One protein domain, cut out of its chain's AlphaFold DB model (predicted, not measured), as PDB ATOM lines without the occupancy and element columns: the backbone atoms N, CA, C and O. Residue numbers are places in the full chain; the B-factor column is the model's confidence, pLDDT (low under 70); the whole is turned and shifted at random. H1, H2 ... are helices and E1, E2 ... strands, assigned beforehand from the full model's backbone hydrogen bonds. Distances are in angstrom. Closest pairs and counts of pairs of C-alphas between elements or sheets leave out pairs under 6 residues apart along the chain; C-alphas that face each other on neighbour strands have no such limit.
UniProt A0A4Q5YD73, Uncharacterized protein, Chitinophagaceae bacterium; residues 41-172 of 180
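Overview. This is residues 41 to 172 of the 180 residues of an uncharacterized protein of Chitinophagaceae bacterium (UniProt A0A4Q5YD73). Three small sheets follow one another along the longest axis: a three-stranded sheet E1 E2 E3 with a long hairpin of E2 and E3, a strongly twisted five-stranded sheet in the middle, and a second three-stranded sheet E9 E10 E11 at the other end, one face of which is covered by the helix H2. The short helix H1 sits where the first two sheets adjoin, and the long unnamed stretch of residues 128 to 143 leads from the middle sheet to the last. The printed part has 132 residues with two named helices and eleven named strands, in the order E1 E2 E3 E4 H1 E5 E6 E7 E8 E9 E10 E11 H2; the middle sheet has the order E4 E8 E7 E6 E5 and is mixed, the other two are antiparallel. The class is mixed, helices and strands, with under half of the residues in named elements. The whole is compact, with a radius of gyration of the C-alphas of 15.5 A and spans of 47 by 37 by 31 A.

Arrangement. Strands E1, residues 47 to 50, E2, residues 55 to 62, and E3, residues 68 to 73, form a meander, each strand the antiparallel neighbour of the one before. In the hairpin of E1 and E2, N 48 and O 56 are 2.8 A apart, within hydrogen-bond range. In the hairpin of E2 and E3, N 59 and O 71 are 2.9 A apart. The pairing is staggered: E2 pairs with E1 over its residues 55 to 57 and with E3 over its residues 57 to 62. E3 runs on into E4, residues 75 to 77, across a break of 1 residue, at 60 degrees. H1, residues 90 to 93, only grazes the first sheet with its residues 90 to 92; its closest C-alphas to E2 are those of Arg 91 and Ile 55, 5.3 A apart. E5, residues 100 to 103, E6, residues 106 to 108, E7, residues 113 to 117, and E8, residues 124 to 127, make a second meander, with N 102 and O 106 at 2.8 A, N 114 and O 107 at 2.8 A, and N 126 and O 115 at 2.9 A. E4 is the parallel neighbour of E8, with N 77 and O 125 at 2.8 A. H1 is on this sheet too, and the C-alphas of Leu 90 and Arg 75 of E4, the closest, are 5.3 A apart. E9, residues 144 to 146, E10, residues 151 to 153, and E11, residues 156 to 158, form a third meander, with N 152 and O 145 at 2.8 A and N 158 and O 151 at 2.9 A. E6 and E9 are only just apart, at 8.2 A. H2, residues 160 to 172, is on one face of the last sheet, in two layers, at a height over the sheet of 10.5 A; it lies over E9 and E10, slantwise to the strands at 44 degrees to E9 on the local plane. The closest C-alphas of H2 and E10 are those of Phe 163 and Phe 151, 6.7 A apart. In H2, 8 of 9 O i to N i+4 pairs are within hydrogen-bond range; H1 is too short for such a pair.

Along the chain. E1 begins at C-alpha 47, (13.433, -15.119, 3.550). E2 is 21.6 A long, E3 15.0 A and E7 13.1 A. C-alpha 113, where E7 begins, is at (16.596, -0.181, 6.454). H2 is 18.5 A long and ends at C-alpha 172, (32.348, 8.161, -17.101).

Size, cuts and confidence. The C-alphas farthest apart are those of Thr 52 and Ala 172, at 49.1 A. The printed part has no cut. The links E4 to H1 and E8 to E9 are long, with 12 and 16 residues. The mean pLDDT of the printed part is 88.9; residues 79 to 85, 119 to 121 and 170 to 172 are under 70.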
ATOM      1  N   ASP A  41      13.827 -24.091   4.039       95.12
ATOM      2  CA  ASP A  41      12.696 -24.044   3.122       95.12
ATOM      3  C   ASP A  41      12.291 -22.580   2.875       95.12
ATOM      4  O   ASP A  41      12.504 -21.697   3.712       95.12
ATOM      5  N   SER A  42      11.738 -22.301   1.692       95.19
ATOM      6  CA  SER A  42      11.287 -20.951   1.336       95.19
ATOM      7  C   SER A  42      10.166 -20.490   2.268       95.19
ATOM      8  O   SER A  42       9.233 -21.245   2.537       95.19
ATOM      9  N   LEU A  43      10.244 -19.240   2.732       93.38
ATOM     10  CA  LEU A  43       9.201 -18.602   3.530       93.38
ATOM     11  C   LEU A  43       8.434 -17.571   2.684       93.38
ATOM     12  O   LEU A  43       7.469 -17.907   2.004       93.38
ATOM     13  N   LYS A  44       8.838 -16.298   2.736       93.25
ATOM     14  CA  LYS A  44       8.259 -15.184   1.972       93.25
ATOM     15  C   LYS A  44       9.287 -14.070   1.844       93.25
ATOM     16  O   LYS A  44      10.210 -13.999   2.648       93.25
ATOM     17  N   ASN A  45       9.107 -13.181   0.871       92.88
ATOM     18  CA  ASN A  45       9.932 -11.979   0.716       92.88
ATOM     19  C   ASN A  45      11.450 -12.250   0.632       92.88
ATOM     20  O   ASN A  45      12.258 -11.469   1.128       92.88
ATOM     21  N   GLY A  46      11.846 -13.383   0.037       90.38
ATOM     22  CA  GLY A  46      13.253 -13.795  -0.056       90.38
ATOM     23  C   GLY A  46      13.858 -14.330   1.249       90.38
ATOM     24  O   GLY A  46      15.048 -14.636   1.287       90.38
ATOM     25  N   LEU A  47      13.051 -14.467   2.304       95.69
ATOM     26  CA  LEU A  47      13.433 -15.119   3.550       95.69
ATOM     27  C   LEU A  47      13.156 -16.620   3.483       95.69
ATOM     28  O   LEU A  47      12.237 -17.082   2.800       95.69
ATOM     29  N   PHE A  48      13.935 -17.363   4.253       96.12
ATOM     30  CA  PHE A  48      13.885 -18.808   4.383       96.12
ATOM     31  C   PHE A  48      13.834 -19.193   5.857       96.12
ATOM     32  O   PHE A  48      14.256 -18.421   6.717       96.12
ATOM     33  N   VAL A  49      13.329 -20.385   6.152       95.81
ATOM     34  CA  VAL A  49      13.190 -20.901   7.515       95.81
ATOM     35  C   VAL A  49      13.712 -22.330   7.601       95.81
ATOM     36  O   VAL A  49      13.504 -23.120   6.683       95.81
ATOM     37  N   ASN A  50      14.415 -22.665   8.679       94.38
ATOM     38  CA  ASN A  50      14.872 -24.032   8.931       94.38
ATOM     39  C   ASN A  50      13.926 -24.780   9.893       94.38
ATOM     40  O   ASN A  50      12.966 -24.220  10.427       94.38
ATOM     41  N   ALA A  51      14.230 -26.049  10.177       93.38
ATOM     42  CA  ALA A  51      13.429 -26.885  11.075       93.38
ATOM     43  C   ALA A  51      13.338 -26.369  12.531       93.38
ATOM     44  O   ALA A  51      12.403 -26.734  13.241       93.38
ATOM     45  N   THR A  52      14.275 -25.528  12.988       92.31
ATOM     46  CA  THR A  52      14.239 -24.917  14.333       92.31
ATOM     47  C   THR A  52      13.426 -23.619  14.373       92.31
ATOM     48  O   THR A  52      13.235 -23.049  15.448       92.31
ATOM     49  N   GLY A  53      12.929 -23.150  13.224       92.25
ATOM     50  CA  GLY A  53      12.224 -21.876  13.092       92.25
ATOM     51  C   GLY A  53      13.152 -20.661  13.022       92.25
ATOM     52  O   GLY A  53      12.676 -19.526  13.133       92.25
ATOM     53  N   ASP A  54      14.462 -20.858  12.855       93.56
ATOM     54  CA  ASP A  54      15.372 -19.756  12.567       93.56
ATOM     55  C   ASP A  54      15.188 -19.281  11.129       93.56
ATOM     56  O   ASP A  54      14.964 -20.066  10.206       93.56
ATOM     57  N   ILE A  55      15.271 -17.963  10.962       95.19
ATOM     58  CA  ILE A  55      15.049 -17.289   9.688       95.19
ATOM     59  C   ILE A  55      16.387 -16.867   9.099       95.19
ATOM     60  O   ILE A  55      17.218 -16.282   9.800       95.19
ATOM     61  N   GLY A  56      16.555 -17.135   7.808       94.56
ATOM     62  CA  GLY A  56      17.722 -16.768   7.025       94.56
ATOM     63  C   GLY A  56      17.362 -15.974   5.772       94.56
ATOM     64  O   GLY A  56      16.323 -16.199   5.153       94.56
ATOM     65  N   LEU A  57      18.240 -15.060   5.376       94.06
ATOM     66  CA  LEU A  57      18.255 -14.445   4.052       94.06
ATOM     67  C   LEU A  57      19.231 -15.237   3.181       94.06
ATOM     68  O   LEU A  57      20.419 -15.314   3.499       94.06
ATOM     69  N   LYS A  58      18.732 -15.825   2.092       91.00
ATOM     70  CA  LYS A  58      19.570 -16.582   1.157       91.00
ATOM     71  C   LYS A  58      20.542 -15.647   0.435       91.00
ATOM     72  O   LYS A  58      20.126 -14.629  -0.114       91.00
ATOM     73  N   THR A  59      21.811 -16.033   0.389       87.94
ATOM     74  CA  THR A  59      22.860 -15.404  -0.421       87.94
ATOM     75  C   THR A  59      23.790 -16.478  -0.997       87.94
ATOM     76  O   THR A  59      23.580 -17.675  -0.782       87.94
ATOM     77  N   PHE A  60      24.797 -16.057  -1.757       85.38
ATOM     78  CA  PHE A  60      25.810 -16.927  -2.337       85.38
ATOM     79  C   PHE A  60      27.187 -16.471  -1.880       85.38
ATOM     80  O   PHE A  60      27.531 -15.296  -2.009       85.38
ATOM     81  N   GLU A  61      27.978 -17.406  -1.376       81.88
ATOM     82  CA  GLU A  61      29.369 -17.165  -1.012       81.88
ATOM     83  C   GLU A  61      30.298 -17.887  -1.971       81.88
ATOM     84  O   GLU A  61      30.025 -19.012  -2.398       81.88
ATOM     85  N   LYS A  62      31.398 -17.214  -2.310       82.31
ATOM     86  CA  LYS A  62      32.472 -17.789  -3.108       82.31
ATOM     87  C   LYS A  62      33.481 -18.451  -2.180       82.31
ATOM     88  O   LYS A  62      34.042 -17.796  -1.305       82.31
ATOM     89  N   PHE A  63      33.719 -19.734  -2.398       78.94
ATOM     90  CA  PHE A  63      34.677 -20.523  -1.637       78.94
ATOM     91  C   PHE A  63      36.047 -20.510  -2.328       78.94
ATOM     92  O   PHE A  63      36.175 -20.110  -3.486       78.94
ATOM     93  N   GLY A  64      37.093 -20.934  -1.611       79.31
ATOM     94  CA  GLY A  64      38.475 -20.926  -2.116       79.31
ATOM     95  C   GLY A  64      38.729 -21.828  -3.332       79.31
ATOM     96  O   GLY A  64      39.777 -21.722  -3.956       79.31
ATOM     97  N   ASP A  65      37.774 -22.690  -3.678       86.81
ATOM     98  CA  ASP A  65      37.751 -23.526  -4.883       86.81
ATOM     99  C   ASP A  65      36.994 -22.867  -6.056       86.81
ATOM    100  O   ASP A  65      36.616 -23.543  -7.010       86.81
ATOM    101  N   ASP A  66      36.737 -21.560  -5.966       84.38
ATOM    102  CA  ASP A  66      35.930 -20.759  -6.890       84.38
ATOM    103  C   ASP A  66      34.453 -21.181  -7.017       84.38
ATOM    104  O   ASP A  66      33.715 -20.607  -7.822       84.38
ATOM    105  N   THR A  67      33.970 -22.118  -6.196       87.62
ATOM    106  CA  THR A  67      32.556 -22.506  -6.207       87.62
ATOM    107  C   THR A  67      31.690 -21.473  -5.492       87.62
ATOM    108  O   THR A  67      32.057 -20.944  -4.441       87.62
ATOM    109  N   LEU A  68      30.513 -21.196  -6.058       84.94
ATOM    110  CA  LEU A  68      29.453 -20.464  -5.371       84.94
ATOM    111  C   LEU A  68      28.569 -21.459  -4.636       84.94
ATOM    112  O   LEU A  68      28.031 -22.383  -5.252       84.94
ATOM    113  N   ARG A  69      28.394 -21.264  -3.332       84.50
ATOM    114  CA  ARG A  69      27.494 -22.093  -2.527       84.50
ATOM    115  C   ARG A  69      26.434 -21.220  -1.888       84.50
ATOM    116  O   ARG A  69      26.698 -20.086  -1.491       84.50
ATOM    117  N   GLU A  70      25.225 -21.766  -1.820       86.62
ATOM    118  CA  GLU A  70      24.139 -21.132  -1.085       86.62
ATOM    119  C   GLU A  70      24.499 -21.055   0.397       86.62
ATOM    120  O   GLU A  70      24.929 -22.039   1.000       86.62
ATOM    121  N   THR A  71      24.271 -19.890   0.984       87.38
ATOM    122  CA  THR A  71      24.387 -19.664   2.420       87.38
ATOM    123  C   THR A  71      23.225 -18.799   2.894       87.38
ATOM    124  O   THR A  71      22.445 -18.263   2.098       87.38
ATOM    125  N   TYR A  72      23.082 -18.688   4.207       91.50
ATOM    126  CA  TYR A  72      21.971 -17.996   4.836       91.50
ATOM    127  C   TYR A  72      22.495 -17.023   5.880       91.50
ATOM    128  O   TYR A  72      22.995 -17.418   6.936       91.50
ATOM    129  N   ILE A  73      22.304 -15.735   5.613       92.25
ATOM    130  CA  ILE A  73      22.519 -14.694   6.611       92.25
ATOM    131  C   ILE A  73      21.438 -14.868   7.661       92.25
ATOM    132  O   ILE A  73      20.260 -14.831   7.331       92.25
ATOM    133  N   THR A  74      21.819 -15.065   8.919       92.56
ATOM    134  CA  THR A  74      20.877 -15.282  10.037       92.56
ATOM    135  C   THR A  74      20.975 -14.200  11.108       92.56
ATOM    136  O   THR A  74      20.244 -14.246  12.098       92.56
ATOM    137  N   ARG A  75      21.861 -13.217  10.916       91.38
ATOM    138  CA  ARG A  75      22.262 -12.232  11.924       91.38
ATOM    139  C   ARG A  75      22.038 -10.795  11.462       91.38
ATOM    140  O   ARG A  75      22.189 -10.482  10.280       91.38
ATOM    141  N   VAL A  76      21.709  -9.934  12.423       92.06
ATOM    142  CA  VAL A  76      21.487  -8.498  12.245       92.06
ATOM    143  C   VAL A  76      22.223  -7.705  13.325       92.06
ATOM    144  O   VAL A  76      22.037  -7.953  14.517       92.06
ATOM    145  N   TYR A  77      23.007  -6.712  12.912       89.75
ATOM    146  CA  TYR A  77      23.613  -5.700  13.777       89.75
ATOM    147  C   TYR A  77      22.738  -4.450  13.805       89.75
ATOM    148  O   TYR A  77      22.472  -3.848  12.768       89.75
ATOM    149  N   THR A  78      22.291  -4.023  14.982       83.19
ATOM    150  CA  THR A  78      21.348  -2.898  15.114       83.19
ATOM    151  C   THR A  78      22.016  -1.559  15.445       83.19
ATOM    152  O   THR A  78      21.328  -0.622  15.834       83.19
ATOM    153  N   GLY A  79      23.346  -1.450  15.326       66.44
ATOM    154  CA  GLY A  79      24.086  -0.197  15.556       66.44
ATOM    155  C   GLY A  79      24.157   0.270  17.017       66.44
ATOM    156  O   GLY A  79      24.643   1.365  17.278       66.44
ATOM    157  N   LYS A  80      23.697  -0.549  17.971       55.88
ATOM    158  CA  LYS A  80      24.016  -0.405  19.395       55.88
ATOM    159  C   LYS A  80      25.226  -1.288  19.677       55.88
ATOM    160  O   LYS A  80      25.054  -2.459  20.009       55.88
ATOM    161  N   GLU A  81      26.429  -0.794  19.421       49.34
ATOM    162  CA  GLU A  81      27.628  -1.557  19.769       49.34
ATOM    163  C   GLU A  81      27.981  -1.376  21.253       49.34
ATOM    164  O   GLU A  81      27.820  -0.303  21.829       49.34
ATOM    165  N   GLU A  82      28.420  -2.492  21.834       52.25
ATOM    166  CA  GLU A  82      29.075  -2.697  23.135       52.25
ATOM    167  C   GLU A  82      28.262  -2.694  24.446       52.25
ATOM    168  O   GLU A  82      28.727  -3.319  25.395       52.25
ATOM    169  N   GLU A  83      27.028  -2.177  24.520       53.88
ATOM    170  CA  GLU A  83      26.250  -2.252  25.784       53.88
ATOM    171  C   GLU A  83      25.253  -3.432  25.911       53.88
ATOM    172  O   GLU A  83      24.874  -3.753  27.035       53.88
ATOM    173  N   ASP A  84      24.836  -4.118  24.827       51.94
ATOM    174  CA  ASP A  84      23.661  -5.037  24.877       51.94
ATOM    175  C   ASP A  84      23.789  -6.396  24.125       51.94
ATOM    176  O   ASP A  84      22.792  -7.017  23.766       51.94
ATOM    177  N   GLY A  85      25.002  -6.924  23.892       59.81
ATOM    178  CA  GLY A  85      25.158  -8.382  23.672       59.81
ATOM    179  C   GLY A  85      25.272  -8.941  22.237       59.81
ATOM    180  O   GLY A  85      25.013 -10.128  22.034       59.81
ATOM    181  N   GLY A  86      25.726  -8.155  21.252       77.44
ATOM    182  CA  GLY A  86      26.154  -8.672  19.936       77.44
ATOM    183  C   GLY A  86      25.042  -8.809  18.878       77.44
ATOM    184  O   GLY A  86      23.961  -8.236  19.028       77.44
ATOM    185  N   PRO A  87      25.300  -9.509  17.753       84.94
ATOM    186  CA  PRO A  87      24.336  -9.614  16.661       84.94
ATOM    187  C   PRO A  87      23.080 -10.384  17.081       84.94
ATOM    188  O   PRO A  87      23.152 -11.468  17.663       84.94
ATOM    189  N   GLN A  88      21.913  -9.863  16.712       89.56
ATOM    190  CA  GLN A  88      20.637 -10.534  16.947       89.56
ATOM    191  C   GLN A  88      20.302 -11.489  15.805       89.56
ATOM    192  O   GLN A  88      20.650 -11.248  14.651       89.56
ATOM    193  N   HIS A  89      19.555 -12.552  16.103       91.81
ATOM    194  CA  HIS A  89      18.983 -13.383  15.049       91.81
ATOM    195  C   HIS A  89      17.939 -12.604  14.241       91.81
ATOM    196  O   HIS A  89      17.090 -11.918  14.815       91.81
ATOM    197  N   LEU A  90      17.932 -12.808  12.924       93.44
ATOM    198  CA  LEU A  90      16.986 -12.226  11.966       93.44
ATOM    199  C   LEU A  90      15.535 -12.333  12.446       93.44
ATOM    200  O   LEU A  90      14.829 -11.330  12.494       93.44
ATOM    201  N   ARG A  91      15.124 -13.513  12.929       93.06
ATOM    202  CA  ARG A  91      13.764 -13.756  13.445       93.06
ATOM    203  C   ARG A  91      13.311 -12.806  14.564       93.06
ATOM    204  O   ARG A  91      12.113 -12.687  14.789       93.06
ATOM    205  N   LYS A  92      14.244 -12.183  15.292       92.31
ATOM    206  CA  LYS A  92      13.955 -11.231  16.375       92.31
ATOM    207  C   LYS A  92      14.033  -9.771  15.926       92.31
ATOM    208  O   LYS A  92      13.436  -8.920  16.572       92.31
ATOM    209  N   ALA A  93      14.772  -9.490  14.853       92.19
ATOM    210  CA  ALA A  93      15.181  -8.139  14.483       92.19
ATOM    211  C   ALA A  93      14.486  -7.581  13.229       92.19
ATOM    212  O   ALA A  93      14.596  -6.381  12.979       92.19
ATOM    213  N   VAL A  94      13.801  -8.421  12.440       94.56
ATOM    214  CA  VAL A  94      13.109  -7.983  11.213       94.56
ATOM    215  C   VAL A  94      11.613  -8.259  11.259       94.56
ATOM    216  O   VAL A  94      11.164  -9.325  11.694       94.56
ATOM    217  N   ASP A  95      10.827  -7.328  10.729       96.69
ATOM    218  CA  ASP A  95       9.428  -7.578  10.406       96.69
ATOM    219  C   ASP A  95       9.347  -8.390   9.107       96.69
ATOM    220  O   ASP A  95       9.366  -7.868   7.993       96.69
ATOM    221  N   THR A  96       9.240  -9.709   9.252       95.44
ATOM    222  CA  THR A  96       9.216 -10.645   8.116       95.44
ATOM    223  C   THR A  96       8.057 -10.398   7.148       95.44
ATOM    224  O   THR A  96       8.152 -10.760   5.977       95.44
ATOM    225  N   ALA A  97       6.944  -9.811   7.609       96.12
ATOM    226  CA  ALA A  97       5.766  -9.565   6.781       96.12
ATOM    227  C   ALA A  97       5.981  -8.428   5.784       96.12
ATOM    228  O   ALA A  97       5.439  -8.485   4.682       96.12
ATOM    229  N   THR A  98       6.785  -7.442   6.163       97.50
ATOM    230  CA  THR A  98       7.075  -6.250   5.357       97.50
ATOM    231  C   THR A  98       8.508  -6.201   4.839       97.50
ATOM    232  O   THR A  98       8.848  -5.272   4.111       97.50
ATOM    233  N   PHE A  99       9.330  -7.199   5.185       97.62
ATOM    234  CA  PHE A  99      10.689  -7.339   4.680       97.62
ATOM    235  C   PHE A  99      10.713  -7.347   3.147       97.62
ATOM    236  O   PHE A  99       9.853  -7.955   2.513       97.62
ATOM    237  N   GLN A 100      11.689  -6.675   2.553       96.75
ATOM    238  CA  GLN A 100      11.802  -6.496   1.113       96.75
ATOM    239  C   GLN A 100      13.262  -6.262   0.713       96.75
ATOM    240  O   GLN A 100      13.967  -5.488   1.359       96.75
ATOM    241  N   SER A 101      13.694  -6.873  -0.394       95.44
ATOM    242  CA  SER A 101      14.949  -6.517  -1.068       95.44
ATOM    243  C   SER A 101      14.767  -5.275  -1.940       95.44
ATOM    244  O   SER A 101      13.793  -5.174  -2.691       95.44
ATOM    245  N   LEU A 102      15.703  -4.335  -1.833       94.56
ATOM    246  CA  LEU A 102      15.748  -3.093  -2.603       94.56
ATOM    247  C   LEU A 102      16.811  -3.109  -3.709       94.56
ATOM    248  O   LEU A 102      16.974  -2.084  -4.356       94.56
ATOM    249  N   PHE A 103      17.485  -4.240  -3.951       90.25
ATOM    250  CA  PHE A 103      18.679  -4.368  -4.808       90.25
ATOM    251  C   PHE A 103      19.953  -3.739  -4.219       90.25
ATOM    252  O   PHE A 103      19.902  -2.926  -3.296       90.25
ATOM    253  N   ASP A 104      21.107  -4.149  -4.757       90.56
ATOM    254  CA  ASP A 104      22.453  -3.716  -4.347       90.56
ATOM    255  C   ASP A 104      22.731  -3.864  -2.849       90.56
ATOM    256  O   ASP A 104      23.204  -2.948  -2.183       90.56
ATOM    257  N   GLY A 105      22.372  -5.020  -2.289       92.88
ATOM    258  CA  GLY A 105      22.623  -5.318  -0.878       92.88
ATOM    259  C   GLY A 105      21.743  -4.542   0.107       92.88
ATOM    260  O   GLY A 105      21.861  -4.768   1.311       92.88
ATOM    261  N   TYR A 106      20.836  -3.680  -0.366       97.06
ATOM    262  CA  TYR A 106      19.877  -2.984   0.486       97.06
ATOM    263  C   TYR A 106      18.599  -3.791   0.684       97.06
ATOM    264  O   TYR A 106      18.033  -4.366  -0.248       97.06
ATOM    265  N   TYR A 107      18.099  -3.751   1.911       97.44
ATOM    266  CA  TYR A 107      16.837  -4.355   2.313       97.44
ATOM    267  C   TYR A 107      16.084  -3.385   3.214       97.44
ATOM    268  O   TYR A 107      16.676  -2.490   3.816       97.44
ATOM    269  N   LYS A 108      14.776  -3.559   3.347       97.88
ATOM    270  CA  LYS A 108      13.991  -2.822   4.337       97.88
ATOM    271  C   LYS A 108      12.860  -3.657   4.887       97.88
ATOM    272  O   LYS A 108      12.434  -4.618   4.258       97.88
ATOM    273  N   ASP A 109      12.343  -3.230   6.022       98.06
ATOM    274  CA  ASP A 109      11.008  -3.578   6.479       98.06
ATOM    275  C   ASP A 109      10.221  -2.294   6.798       98.06
ATOM    276  O   ASP A 109      10.629  -1.188   6.430       98.06
ATOM    277  N   LYS A 110       9.063  -2.405   7.454       97.62
ATOM    278  CA  LYS A 110       8.248  -1.229   7.811       97.62
ATOM    279  C   LYS A 110       8.933  -0.255   8.786       97.62
ATOM    280  O   LYS A 110       8.466   0.877   8.919       97.62
ATOM    281  N   THR A 111       9.964  -0.701   9.502       96.56
ATOM    282  CA  THR A 111      10.627   0.010  10.606       96.56
ATOM    283  C   THR A 111      12.063   0.410  10.306       96.56
ATOM    284  O   THR A 111      12.476   1.488  10.724       96.56
ATOM    285  N   ASN A 112      12.812  -0.418   9.586       97.38
ATOM    286  CA  ASN A 112      14.252  -0.289   9.430       97.38
ATOM    287  C   ASN A 112      14.675  -0.458   7.974       97.38
ATOM    288  O   ASN A 112      14.010  -1.110   7.166       97.38
ATOM    289  N   VAL A 113      15.845   0.095   7.675       98.00
ATOM    290  CA  VAL A 113      16.596  -0.181   6.454       98.00
ATOM    291  C   VAL A 113      17.867  -0.917   6.842       98.00
ATOM    292  O   VAL A 113      18.480  -0.607   7.865       98.00
ATOM    293  N   TYR A 114      18.256  -1.888   6.027       97.19
ATOM    294  CA  TYR A 114      19.406  -2.742   6.251       97.19
ATOM    295  C   TYR A 114      20.344  -2.705   5.050       97.19
ATOM    296  O   TYR A 114      19.896  -2.603   3.906       97.19
ATOM    297  N   PHE A 115      21.635  -2.870   5.315       96.06
ATOM    298  CA  PHE A 115      22.630  -3.193   4.300       96.06
ATOM    299  C   PHE A 115      23.293  -4.531   4.631       96.06
ATOM    300  O   PHE A 115      23.586  -4.812   5.798       96.06
ATOM    301  N   LEU A 116      23.486  -5.369   3.616       93.75
ATOM    302  CA  LEU A 116      24.211  -6.629   3.726       93.75
ATOM    303  C   LEU A 116      25.714  -6.369   3.643       93.75
ATOM    304  O   LEU A 116      26.214  -5.952   2.603       93.75
ATOM    305  N   TYR A 117      26.430  -6.678   4.719       86.62
ATOM    306  CA  TYR A 117      27.887  -6.678   4.734       86.62
ATOM    307  C   TYR A 117      28.406  -8.108   4.741       86.62
ATOM    308  O   TYR A 117      27.958  -8.939   5.534       86.62
ATOM    309  N   SER A 118      29.395  -8.375   3.897       79.19
ATOM    310  CA  SER A 118      30.182  -9.601   3.976       79.19
ATOM    311  C   SER A 118      31.206  -9.474   5.102       79.19
ATOM    312  O   SER A 118      31.929  -8.484   5.188       79.19
ATOM    313  N   THR A 119      31.275 -10.484   5.962       69.94
ATOM    314  CA  THR A 119      32.277 -10.607   7.030       69.94
ATOM    315  C   THR A 119      33.032 -11.919   6.840       69.94
ATOM    316  O   THR A 119      32.577 -12.787   6.096       69.94
ATOM    317  N   SER A 120      34.163 -12.097   7.528       69.44
ATOM    318  CA  SER A 120      34.875 -13.387   7.561       69.44
ATOM    319  C   SER A 120      34.014 -14.548   8.071       69.44
ATOM    320  O   SER A 120      34.339 -15.700   7.814       69.44
ATOM    321  N   ASP A 121      32.919 -14.235   8.770       67.62
ATOM    322  CA  ASP A 121      32.084 -15.189   9.501       67.62
ATOM    323  C   ASP A 121      30.734 -15.447   8.799       67.62
ATOM    324  O   ASP A 121      29.755 -15.839   9.442       67.62
ATOM    325  N   GLY A 122      30.663 -15.190   7.489       72.31
ATOM    326  CA  GLY A 122      29.493 -15.491   6.659       72.31
ATOM    327  C   GLY A 122      28.489 -14.342   6.500       72.31
ATOM    328  O   GLY A 122      27.328 -14.567   6.168       72.31
ATOM    329  N   GLY A 123      28.905 -13.106   6.791       85.06
ATOM    330  CA  GLY A 123      28.113 -11.894   6.573       85.06
ATOM    331  C   GLY A 123      26.978 -11.639   7.572       85.06
ATOM    332  O   GLY A 123      26.569 -12.486   8.370       85.06
ATOM    333  N   ALA A 124      26.461 -10.413   7.542       90.81
ATOM    334  CA  ALA A 124      25.338  -9.984   8.368       90.81
ATOM    335  C   ALA A 124      24.593  -8.802   7.747       90.81
ATOM    336  O   ALA A 124      25.167  -7.988   7.021       90.81
ATOM    337  N   LEU A 125      23.314  -8.667   8.094       93.81
ATOM    338  CA  LEU A 125      22.615  -7.405   7.880       93.81
ATOM    339  C   LEU A 125      23.027  -6.410   8.960       93.81
ATOM    340  O   LEU A 125      23.181  -6.771  10.126       93.81
ATOM    341  N   ARG A 126      23.130  -5.137   8.606       93.69
ATOM    342  CA  ARG A 126      23.288  -4.050   9.569       93.69
ATOM    343  C   ARG A 126      22.208  -3.014   9.348       93.69
ATOM    344  O   ARG A 126      21.934  -2.642   8.211       93.69
ATOM    345  N   VAL A 127      21.594  -2.564  10.434       94.94
ATOM    346  CA  VAL A 127      20.614  -1.481  10.416       94.94
ATOM    347  C   VAL A 127      21.321  -0.175  10.075       94.94
ATOM    348  O   VAL A 127      22.301   0.195  10.721       94.94
ATOM    349  N   ILE A 128      20.788   0.540   9.091       95.50
ATOM    350  CA  ILE A 128      21.229   1.885   8.738       95.50
ATOM    351  C   ILE A 128      20.552   2.862   9.698       95.50
ATOM    352  O   ILE A 128      19.347   3.114   9.615       95.50
ATOM    353  N   ALA A 129      21.327   3.402  10.635       91.94
ATOM    354  CA  ALA A 129      20.804   4.297  11.657       91.94
ATOM    355  C   ALA A 129      20.156   5.548  11.039       91.94
ATOM    356  O   ALA A 129      20.724   6.201  10.162       91.94
ATOM    357  N   ASN A 130      18.976   5.911  11.552       92.69
ATOM    358  CA  ASN A 130      18.199   7.089  11.150       92.69
ATOM    359  C   ASN A 130      17.742   7.130   9.678       92.69
ATOM    360  O   ASN A 130      17.263   8.176   9.241       92.69
ATOM    361  N   ALA A 131      17.866   6.035   8.923       96.62
ATOM    362  CA  ALA A 131      17.282   5.943   7.587       96.62
ATOM    363  C   ALA A 131      15.748   5.911   7.663       96.62
ATOM    364  O   ALA A 131      15.186   5.290   8.564       96.62
ATOM    365  N   ASP A 132      15.064   6.550   6.709       98.06
ATOM    366  CA  ASP A 132      13.597   6.530   6.612       98.06
ATOM    367  C   ASP A 132      13.119   5.426   5.644       98.06
ATOM    368  O   ASP A 132      13.117   5.653   4.428       98.06
ATOM    369  N   PRO A 133      12.615   4.268   6.127       97.75
ATOM    370  CA  PRO A 133      12.250   3.136   5.266       97.75
ATOM    371  C   PRO A 133      11.135   3.447   4.262       97.75
ATOM    372  O   PRO A 133      11.021   2.793   3.215       97.75
ATOM    373  N   LYS A 134      10.294   4.448   4.556       98.06
ATOM    374  CA  LYS A 134       9.186   4.839   3.677       98.06
ATOM    375  C   LYS A 134       9.693   5.551   2.431       98.06
ATOM    376  O   LYS A 134       9.103   5.390   1.368       98.06
ATOM    377  N   THR A 135      10.773   6.320   2.565       98.19
ATOM    378  CA  THR A 135      11.350   7.114   1.466       98.19
ATOM    379  C   THR A 135      12.670   6.556   0.939       98.19
ATOM    380  O   THR A 135      13.177   7.057  -0.060       98.19
ATOM    381  N   PHE A 136      13.206   5.513   1.578       98.38
ATOM    382  CA  PHE A 136      14.461   4.894   1.183       98.38
ATOM    383  C   PHE A 136      14.364   4.230  -0.193       98.38
ATOM    384  O   PHE A 136      13.466   3.422  -0.461       98.38
ATOM    385  N   GLN A 137      15.337   4.552  -1.037       96.75
ATOM    386  CA  GLN A 137      15.470   4.101  -2.410       96.75
ATOM    387  C   GLN A 137      16.926   3.700  -2.669       96.75
ATOM    388  O   GLN A 137      17.822   4.543  -2.611       96.75
ATOM    389  N   SER A 138      17.145   2.427  -3.000       95.69
ATOM    390  CA  SER A 138      18.384   1.988  -3.650       95.69
ATOM    391  C   SER A 138      18.402   2.502  -5.086       95.69
ATOM    392  O   SER A 138      17.365   2.534  -5.755       95.69
ATOM    393  N   LEU A 139      19.567   2.935  -5.554       93.56
ATOM    394  CA  LEU A 139      19.749   3.473  -6.901       93.56
ATOM    395  C   LEU A 139      20.216   2.412  -7.906       93.56
ATOM    396  O   LEU A 139      20.410   2.747  -9.073       93.56
ATOM    397  N   GLY A 140      20.369   1.156  -7.464       84.06
ATOM    398  CA  GLY A 140      20.659  -0.002  -8.318       84.06
ATOM    399  C   GLY A 140      22.019   0.038  -9.017       84.06
ATOM    400  O   GLY A 140      22.205  -0.648 -10.019       84.06
ATOM    401  N   LYS A 141      22.933   0.890  -8.542       85.00
ATOM    402  CA  LYS A 141      24.331   0.892  -8.961       85.00
ATOM    403  C   LYS A 141      25.242   1.370  -7.836       85.00
ATOM    404  O   LYS A 141      24.892   2.295  -7.094       85.00
ATOM    405  N   ASN A 142      26.446   0.798  -7.779       87.56
ATOM    406  CA  ASN A 142      27.529   1.184  -6.863       87.56
ATOM    407  C   ASN A 142      27.117   1.221  -5.383       87.56
ATOM    408  O   ASN A 142      27.668   2.010  -4.607       87.56
ATOM    409  N   GLU A 143      26.100   0.429  -5.025       93.19
ATOM    410  CA  GLU A 143      25.525   0.376  -3.680       93.19
ATOM    411  C   GLU A 143      25.180   1.773  -3.148       93.19
ATOM    412  O   GLU A 143      25.312   2.060  -1.953       93.19
ATOM    413  N   LEU A 144      24.736   2.652  -4.048       94.56
ATOM    414  CA  LEU A 144      24.233   3.969  -3.707       94.56
ATOM    415  C   LEU A 144      22.754   3.889  -3.365       94.56
ATOM    416  O   LEU A 144      21.958   3.248  -4.053       94.56
ATOM    417  N   ALA A 145      22.375   4.618  -2.330       96.88
ATOM    418  CA  ALA A 145      20.991   4.779  -1.939       96.88
ATOM    419  C   ALA A 145      20.736   6.192  -1.420       96.88
ATOM    420  O   ALA A 145      21.654   6.982  -1.183       96.88
ATOM    421  N   ARG A 146      19.465   6.529  -1.253       97.19
ATOM    422  CA  ARG A 146      19.038   7.782  -0.633       97.19
ATOM    423  C   ARG A 146      17.717   7.597   0.083       97.19
ATOM    424  O   ARG A 146      16.936   6.715  -0.264       97.19
ATOM    425  N   ASP A 147      17.436   8.499   0.999       98.19
ATOM    426  CA  ASP A 147      16.088   8.748   1.487       98.19
ATOM    427  C   ASP A 147      15.767  10.245   1.378       98.19
ATOM    428  O   ASP A 147      16.464  10.996   0.689       98.19
ATOM    429  N   LYS A 148      14.690  10.701   2.021       97.25
ATOM    430  CA  LYS A 148      14.297  12.117   1.987       97.25
ATOM    431  C   LYS A 148      15.345  13.086   2.555       97.25
ATOM    432  O   LYS A 148      15.268  14.275   2.253       97.25
ATOM    433  N   ALA A 149      16.254  12.627   3.417       96.44
ATOM    434  CA  ALA A 149      17.134  13.473   4.223       96.44
ATOM    435  C   ALA A 149      18.630  13.215   3.989       96.44
ATOM    436  O   ALA A 149      19.452  14.070   4.330       96.44
ATOM    437  N   ALA A 150      19.003  12.054   3.451       97.19
ATOM    438  CA  ALA A 150      20.389  11.622   3.358       97.19
ATOM    439  C   ALA A 150      20.684  10.783   2.106       97.19
ATOM    440  O   ALA A 150      19.798  10.204   1.475       97.19
ATOM    441  N   PHE A 151      21.974  10.714   1.781       97.25
ATOM    442  CA  PHE A 151      22.545   9.823   0.775       97.25
ATOM    443  C   PHE A 151      23.382   8.759   1.475       97.25
ATOM    444  O   PHE A 151      23.952   9.025   2.537       97.25
ATOM    445  N   TYR A 152      23.471   7.582   0.865       96.75
ATOM    446  CA  TYR A 152      24.157   6.430   1.428       96.75
ATOM    447  C   TYR A 152      25.026   5.724   0.392       96.75
ATOM    448  O   TYR A 152      24.660   5.656  -0.784       96.75
ATOM    449  N   LYS A 153      26.145   5.161   0.852       95.19
ATOM    450  CA  LYS A 153      26.978   4.213   0.108       95.19
ATOM    451  C   LYS A 153      27.395   3.074   1.021       95.19
ATOM    452  O   LYS A 153      27.866   3.328   2.123       95.19
ATOM    453  N   HIS A 154      27.232   1.832   0.567       93.50
ATOM    454  CA  HIS A 154      27.457   0.642   1.395       93.50
ATOM    455  C   HIS A 154      26.784   0.746   2.773       93.50
ATOM    456  O   HIS A 154      27.434   0.503   3.782       93.50
ATOM    457  N   GLY A 155      25.544   1.235   2.853       93.69
ATOM    458  CA  GLY A 155      24.847   1.421   4.131       93.69
ATOM    459  C   GLY A 155      25.337   2.575   5.021       93.69
ATOM    460  O   GLY A 155      24.704   2.844   6.037       93.69
ATOM    461  N   GLU A 156      26.399   3.289   4.648       94.31
ATOM    462  CA  GLU A 156      26.934   4.432   5.397       94.31
ATOM    463  C   GLU A 156      26.425   5.753   4.835       94.31
ATOM    464  O   GLU A 156      26.318   5.919   3.620       94.31
ATOM    465  N   LYS A 157      26.126   6.716   5.711       95.94
ATOM    466  CA  LYS A 157      25.691   8.054   5.295       95.94
ATOM    467  C   LYS A 157      26.862   8.825   4.680       95.94
ATOM    468  O   LYS A 157      27.919   8.923   5.293       95.94
ATOM    469  N   ILE A 158      26.638   9.446   3.524       96.44
ATOM    470  CA  ILE A 158      27.637  10.251   2.804       96.44
ATOM    471  C   ILE A 158      27.137  11.674   2.532       96.44
ATOM    472  O   ILE A 158      25.933  11.960   2.570       96.44
ATOM    473  N   SER A 159      28.064  12.587   2.254       96.75
ATOM    474  CA  SER A 159      27.743  13.950   1.834       96.75
ATOM    475  C   SER A 159      27.203  13.993   0.401       96.75
ATOM    476  O   SER A 159      27.421  13.097  -0.416       96.75
ATOM    477  N   LYS A 160      26.520  15.092   0.058       94.56
ATOM    478  CA  LYS A 160      26.038  15.326  -1.310       94.56
ATOM    479  C   LYS A 160      27.183  15.368  -2.332       94.56
ATOM    480  O   LYS A 160      27.000  14.881  -3.442       94.56
ATOM    481  N   GLN A 161      28.339  15.923  -1.963       94.81
ATOM    482  CA  GLN A 161      29.496  15.994  -2.858       94.81
ATOM    483  C   GLN A 161      30.061  14.600  -3.150       94.81
ATOM    484  O   GLN A 161      30.302  14.270  -4.305       94.81
ATOM    485  N   GLU A 162      30.223  13.757  -2.126       94.62
ATOM    486  CA  GLU A 162      30.651  12.363  -2.315       94.62
ATOM    487  C   GLU A 162      29.655  11.597  -3.182       94.62
ATOM    488  O   GLU A 162      30.049  10.903  -4.116       94.62
ATOM    489  N   PHE A 163      28.358  11.779  -2.924       93.31
ATOM    490  CA  PHE A 163      27.306  11.170  -3.727       93.31
ATOM    491  C   PHE A 163      27.418  11.548  -5.212       93.31
ATOM    492  O   PHE A 163      27.330  10.671  -6.070       93.31
ATOM    493  N   GLN A 164      27.648  12.829  -5.517       90.88
ATOM    494  CA  GLN A 164      27.855  13.301  -6.890       90.88
ATOM    495  C   GLN A 164      29.094  12.667  -7.525       90.88
ATOM    496  O   GLN A 164      28.997  12.131  -8.622       90.88
ATOM    497  N   ASN A 165      30.216  12.614  -6.801       91.19
ATOM    498  CA  ASN A 165      31.449  12.009  -7.308       91.19
ATOM    499  C   ASN A 165      31.247  10.535  -7.710       91.19
ATOM    500  O   ASN A 165      31.725  10.108  -8.760       91.19
ATOM    501  N   TYR A 166      30.514   9.755  -6.906       89.06
ATOM    502  CA  TYR A 166      30.204   8.361  -7.245       89.06
ATOM    503  C   TYR A 166      29.195   8.240  -8.390       89.06
ATOM    504  O   TYR A 166      29.310   7.339  -9.225       89.06
ATOM    505  N   ALA A 167      28.204   9.131  -8.450       79.56
ATOM    506  CA  ALA A 167      27.230   9.146  -9.535       79.56
ATOM    507  C   ALA A 167      27.891   9.456 -10.891       79.56
ATOM    508  O   ALA A 167      27.562   8.801 -11.883       79.56
ATOM    509  N   ASP A 168      28.852  10.380 -10.907       77.75
ATOM    510  CA  ASP A 168      29.565  10.825 -12.106       77.75
ATOM    511  C   ASP A 168      30.586   9.785 -12.595       77.75
ATOM    512  O   ASP A 168      30.630   9.498 -13.793       77.75
ATOM    513  N   ASP A 169      31.327   9.123 -11.691       71.88
ATOM    514  CA  ASP A 169      32.200   7.979 -12.039       71.88
ATOM    515  C   ASP A 169      31.411   6.858 -12.738       71.88
ATOM    516  O   ASP A 169      31.924   6.159 -13.612       71.88
ATOM    517  N   THR A 170      30.120   6.732 -12.418       61.53
ATOM    518  CA  THR A 170      29.247   5.753 -13.072       61.53
ATOM    519  C   THR A 170      28.919   6.115 -14.524       61.53
ATOM    520  O   THR A 170      28.708   5.217 -15.328       61.53
ATOM    521  N   LEU A 171      28.851   7.407 -14.875       58.69
ATOM    522  CA  LEU A 171      28.613   7.864 -16.253       58.69
ATOM    523  C   LEU A 171      29.904   7.871 -17.079       58.69
ATOM    524  O   LEU A 171      29.874   7.605 -18.276       58.69
ATOM    525  N   ALA A 172      31.043   8.143 -16.441       58.25
ATOM    526  CA  ALA A 172      32.348   8.161 -17.101       58.25
ATOM    527  C   ALA A 172      32.832   6.763 -17.539       58.25
ATOM    528  O   ALA A 172      33.680   6.658 -18.424       58.25
TER     529      ALA A 172